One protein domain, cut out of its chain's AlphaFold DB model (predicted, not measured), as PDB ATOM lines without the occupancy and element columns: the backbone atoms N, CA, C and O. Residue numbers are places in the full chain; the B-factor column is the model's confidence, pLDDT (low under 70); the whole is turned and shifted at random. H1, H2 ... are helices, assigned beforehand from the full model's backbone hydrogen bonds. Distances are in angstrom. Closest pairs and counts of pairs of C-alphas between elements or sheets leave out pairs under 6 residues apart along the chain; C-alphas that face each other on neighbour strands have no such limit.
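What this domain is: This is residues 2 to 43 of the 95 residues of an uncharacterized protein of Chloroflexi bacterium (UniProt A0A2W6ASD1). Two helices, H1 then H2, make an open L, with a tight link at the corner; the longer H2 is the long arm, and its residues 30 to 41 stick out free, as do residues 42 and 43. A stretch without a named element, residues 2 to 9, leads into H1. The printed part has 42 residues, no named strand and class all helix; it is loose, with a radius of gyration of the C-alphas of 11.7 A, and spans 34 by 22 by 17 A.

How they stand to each other: Look at H1, residues 10 to 20, and H2, residues 25 to 41: they only just touch, only at the corner by their link, with 3 pairs of C-alphas within 8 A. H2 touches H1 with residues 25 to 28 alone. The closest C-alphas, of Arg 20 and Phe 28, are 6.2 A apart. Their lines are about perpendicular, at 85 degrees. In both helices every O i to N i+4 pair is within hydrogen-bond range.

Where its parts are: Find C-alpha 10 at (263.104, 174.827, 294.225); from there H1 runs 15.2 A to C-alpha 20. H2 runs 23.9 A from C-alpha 25 to C-alpha 41 at (284.406, 155.317, 302.386).

The domain as a whole: The farthest C-alphas, of Asp 10 and Pro 43, are 34.6 A apart. The printed part has no cut, and pLDDT is under 70 at residues 41 to 43.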
ATOM      1  N   THR A   2     266.127 156.662 312.486       80.88
ATOM      2  CA  THR A   2     266.570 158.060 312.503       80.88
ATOM      3  C   THR A   2     265.895 158.772 311.346       80.88
ATOM      4  O   THR A   2     266.006 158.320 310.210       80.88
ATOM      5  N   THR A   3     265.172 159.848 311.634       86.88
ATOM      6  CA  THR A   3     264.506 160.659 310.612       86.88
ATOM      7  C   THR A   3     265.376 161.867 310.303       86.88
ATOM      8  O   THR A   3     265.853 162.532 311.221       86.88
ATOM      9  N   ILE A   4     265.580 162.140 309.016       84.25
ATOM     10  CA  ILE A   4     266.316 163.308 308.530       84.25
ATOM     11  C   ILE A   4     265.324 164.181 307.766       84.25
ATOM     12  O   ILE A   4     264.598 163.687 306.905       84.25
ATOM     13  N   THR A   5     265.297 165.469 308.091       89.94
ATOM     14  CA  THR A   5     264.493 166.472 307.388       89.94
ATOM     15  C   THR A   5     265.438 167.396 306.635       89.94
ATOM     16  O   THR A   5     266.421 167.868 307.201       89.94
ATOM     17  N   LEU A   6     265.156 167.615 305.352       84.44
ATOM     18  CA  LEU A   6     265.959 168.440 304.457       84.44
ATOM     19  C   LEU A   6     265.049 169.483 303.818       84.44
ATOM     20  O   LEU A   6     263.986 169.142 303.299       84.44
ATOM     21  N   GLU A   7     265.488 170.734 303.836       92.06
ATOM     22  CA  GLU A   7     264.877 171.797 303.048       92.06
ATOM     23  C   GLU A   7     265.654 171.922 301.740       92.06
ATOM     24  O   GLU A   7     266.878 172.054 301.741       92.06
ATOM     25  N   LEU A   8     264.945 171.815 300.617       87.50
ATOM     26  CA  LEU A   8     265.537 171.867 299.286       87.50
ATOM     27  C   LEU A   8     265.069 173.141 298.580       87.50
ATOM     28  O   LEU A   8     263.858 173.347 298.487       87.50
ATOM     29  N   PRO A   9     265.991 173.959 298.044       94.56
ATOM     30  CA  PRO A   9     265.636 175.026 297.120       94.56
ATOM     31  C   PRO A   9     264.886 174.473 295.901       94.56
ATOM     32  O   PRO A   9     265.175 173.362 295.444       94.56
ATOM     33  N   ASP A  10     263.965 175.258 295.341       93.69
ATOM     34  CA  ASP A  10     263.104 174.827 294.225       93.69
ATOM     35  C   ASP A  10     263.907 174.352 293.006       93.69
ATOM     36  O   ASP A  10     263.560 173.361 292.365       93.69
ATOM     37  N   GLU A  11     265.025 175.017 292.719       93.62
ATOM     38  CA  GLU A  11     265.948 174.649 291.644       93.62
ATOM     39  C   GLU A  11     266.569 173.259 291.847       93.62
ATOM     40  O   GLU A  11     266.614 172.453 290.917       93.62
ATOM     41  N   VAL A  12     266.973 172.925 293.075       91.44
ATOM     42  CA  VAL A  12     267.543 171.611 293.409       91.44
ATOM     43  C   VAL A  12     266.458 170.541 293.361       91.44
ATOM     44  O   VAL A  12     266.685 169.444 292.845       91.44
ATOM     45  N   ARG A  13     265.253 170.867 293.843       91.12
ATOM     46  CA  ARG A  13     264.099 169.969 293.774       91.12
ATOM     47  C   ARG A  13     263.743 169.618 292.331       91.12
ATOM     48  O   ARG A  13     263.547 168.442 292.041       91.12
ATOM     49  N   ALA A  14     263.730 170.598 291.428       91.94
ATOM     50  CA  ALA A  14     263.446 170.372 290.013       91.94
ATOM     51  C   ALA A  14     264.464 169.421 289.359       91.94
ATOM     52  O   ALA A  14     264.086 168.536 288.591       91.94
ATOM     53  N   VAL A  15     265.749 169.559 289.703       94.38
ATOM     54  CA  VAL A  15     266.804 168.654 289.220       94.38
ATOM     55  C   VAL A  15     266.603 167.232 289.753       94.38
ATOM     56  O   VAL A  15     266.708 166.271 288.990       94.38
ATOM     57  N   ILE A  16     266.273 167.082 291.038       92.69
ATOM     58  CA  ILE A  16     266.003 165.770 291.647       92.69
ATOM     59  C   ILE A  16     264.764 165.119 291.021       92.69
ATOM     60  O   ILE A  16     264.801 163.934 290.698       92.69
ATOM     61  N   ASP A  17     263.691 165.881 290.813       93.38
ATOM     62  CA  ASP A  17     262.460 165.390 290.187       93.38
ATOM     63  C   ASP A  17     262.700 164.919 288.744       93.38
ATOM     64  O   ASP A  17     262.157 163.893 288.335       93.38
ATOM     65  N   ALA A  18     263.569 165.603 287.993       93.31
ATOM     66  CA  ALA A  18     263.972 165.165 286.659       93.31
ATOM     67  C   ALA A  18     264.835 163.888 286.689       93.31
ATOM     68  O   ALA A  18     264.690 163.026 285.824       93.31
ATOM     69  N   ALA A  19     265.725 163.753 287.678       92.25
ATOM     70  CA  ALA A  19     266.659 162.631 287.775       92.25
ATOM     71  C   ALA A  19     266.026 161.344 288.331       92.25
ATOM     72  O   ALA A  19     266.400 160.248 287.912       92.25
ATOM     73  N   ARG A  20     265.072 161.454 289.266       92.69
ATOM     74  CA  ARG A  20     264.446 160.291 289.922       92.69
ATOM     75  C   ARG A  20     263.459 159.535 289.029       92.69
ATOM     76  O   ARG A  20     263.115 158.393 289.330       92.69
ATOM     77  N   GLY A  21     262.955 160.181 287.974       90.94
ATOM     78  CA  GLY A  21     261.867 159.651 287.155       90.94
ATOM     79  C   GLY A  21     260.625 159.348 287.999       90.94
ATOM     80  O   GLY A  21     260.055 160.234 288.633       90.94
ATOM     81  N   GLU A  22     260.207 158.083 288.028       92.12
ATOM     82  CA  GLU A  22     259.019 157.633 288.772       92.12
ATOM     83  C   GLU A  22     259.306 157.275 290.239       92.12
ATOM     84  O   GLU A  22     258.379 157.048 291.016       92.12
ATOM     85  N   GLN A  23     260.577 157.222 290.642       92.62
ATOM     86  CA  GLN A  23     260.965 156.784 291.979       92.62
ATOM     87  C   GLN A  23     260.572 157.815 293.045       92.62
ATOM     88  O   GLN A  23     260.647 159.019 292.808       92.62
ATOM     89  N   ASP A  24     260.173 157.358 294.234       93.75
ATOM     90  CA  ASP A  24     259.915 158.241 295.375       93.75
ATOM     91  C   ASP A  24     261.167 159.059 295.753       93.75
ATOM     92  O   ASP A  24     262.288 158.542 295.751       93.75
ATOM     93  N   VAL A  25     260.968 160.335 296.103       91.19
ATOM     94  CA  VAL A  25     262.054 161.294 296.370       91.19
ATOM     95  C   VAL A  25     262.928 160.836 297.535       91.19
ATOM     96  O   VAL A  25     264.153 160.885 297.433       91.19
ATOM     97  N   ALA A  26     262.329 160.370 298.635       91.00
ATOM     98  CA  ALA A  26     263.095 159.944 299.802       91.00
ATOM     99  C   ALA A  26     263.925 158.694 299.480       91.00
ATOM    100  O   ALA A  26     265.111 158.631 299.801       91.00
ATOM    101  N   SER A  27     263.323 157.738 298.774       91.50
ATOM    102  CA  SER A  27     264.000 156.513 298.333       91.50
ATOM    103  C   SER A  27     265.175 156.807 297.392       91.50
ATOM    104  O   SER A  27     266.255 156.236 297.550       91.50
ATOM    105  N   PHE A  28     264.990 157.734 296.448       93.56
ATOM    106  CA  PHE A  28     266.044 158.182 295.539       93.56
ATOM    107  C   PHE A  28     267.212 158.835 296.295       93.56
ATOM    108  O   PHE A  28     268.372 158.487 296.069       93.56
ATOM    109  N   LEU A  29     266.917 159.734 297.241       91.44
ATOM    110  CA  LEU A  29     267.937 160.423 298.038       91.44
ATOM    111  C   LEU A  29     268.725 159.470 298.943       91.44
ATOM    112  O   LEU A  29     269.937 159.634 299.081       91.44
ATOM    113  N   VAL A  30     268.070 158.462 299.526       91.06
ATOM    114  CA  VAL A  30     268.754 157.430 300.320       91.06
ATOM    115  C   VAL A  30     269.720 156.638 299.442       91.06
ATOM    116  O   VAL A  30     270.891 156.521 299.793       91.06
ATOM    117  N   ALA A  31     269.273 156.165 298.275       89.06
ATOM    118  CA  ALA A  31     270.126 155.402 297.361       89.06
ATOM    119  C   ALA A  31     271.330 156.228 296.866       89.06
ATOM    120  O   ALA A  31     272.468 155.752 296.884       89.06
ATOM    121  N   ALA A  32     271.098 157.487 296.483       88.38
ATOM    122  CA  ALA A  32     272.162 158.398 296.073       88.38
ATOM    123  C   ALA A  32     273.145 158.679 297.224       88.38
ATOM    124  O   ALA A  32     274.363 158.628 297.034       88.38
ATOM    125  N   GLY A  33     272.627 158.920 298.432       87.31
ATOM    126  CA  GLY A  33     273.427 159.140 299.635       87.31
ATOM    127  C   GLY A  33     274.297 157.935 299.985       87.31
ATOM    128  O   GLY A  33     275.486 158.100 300.259       87.31
ATOM    129  N   GLU A  34     273.751 156.722 299.904       87.06
ATOM    130  CA  GLU A  34     274.514 155.485 300.099       87.06
ATOM    131  C   GLU A  34     275.633 155.329 299.072       87.06
ATOM    132  O   GLU A  34     276.742 154.929 299.426       87.06
ATOM    133  N   GLN A  35     275.377 155.647 297.803       83.94
ATOM    134  CA  GLN A  35     276.385 155.544 296.752       83.94
ATOM    135  C   GLN A  35     277.524 156.549 296.955       83.94
ATOM    136  O   GLN A  35     278.698 156.188 296.842       83.94
ATOM    137  N   VAL A  36     277.195 157.787 297.332       82.62
ATOM    138  CA  VAL A  36     278.194 158.801 297.692       82.62
ATOM    139  C   VAL A  36     278.973 158.376 298.935       82.62
ATOM    140  O   VAL A  36     280.198 158.489 298.951       82.62
ATOM    141  N   ALA A  37     278.303 157.844 299.960       77.75
ATOM    142  CA  ALA A  37     278.960 157.349 301.165       77.75
ATOM    143  C   ALA A  37     279.912 156.189 300.845       77.75
ATOM    144  O   ALA A  37     281.059 156.215 301.279       77.75
ATOM    145  N   LYS A  38     279.488 155.227 300.015       77.88
ATOM    146  CA  LYS A  38     280.344 154.135 299.529       77.88
ATOM    147  C   LYS A  38     281.552 154.663 298.773       77.88
ATOM    148  O   LYS A  38     282.647 154.197 299.027       77.88
ATOM    149  N   HIS A  39     281.390 155.655 297.903       73.69
ATOM    150  CA  HIS A  39     282.519 156.240 297.179       73.69
ATOM    151  C   HIS A  39     283.466 157.035 298.098       73.69
ATOM    152  O   HIS A  39     284.666 157.098 297.844       73.69
ATOM    153  N   ARG A  40     282.953 157.660 299.164       71.31
ATOM    154  CA  ARG A  40     283.780 158.378 300.151       71.31
ATOM    155  C   ARG A  40     284.509 157.437 301.109       71.31
ATOM    156  O   ARG A  40     285.613 157.756 301.535       71.31
ATOM    157  N   LEU A  41     283.872 156.324 301.469       66.25
ATOM    158  CA  LEU A  41     284.406 155.317 302.386       66.25
ATOM    159  C   LEU A  41     285.237 154.250 301.671       66.25
ATOM    160  O   LEU A  41     286.060 153.601 302.313       66.25
ATOM    161  N   ALA A  42     285.043 154.063 300.365       61.12
ATOM    162  CA  ALA A  42     285.922 153.239 299.559       61.12
ATOM    163  C   ALA A  42     287.333 153.835 299.653       61.12
ATOM    164  O   ALA A  42     287.514 155.026 299.371       61.12
ATOM    165  N   PRO A  43     288.337 153.050 300.073       56.16
ATOM    166  CA  PRO A  43     289.706 153.531 300.074       56.16
ATOM    167  C   PRO A  43     290.057 153.986 298.651       56.16
ATOM    168  O   PRO A  43     289.720 153.313 297.679       56.16
TER     169      PRO A  43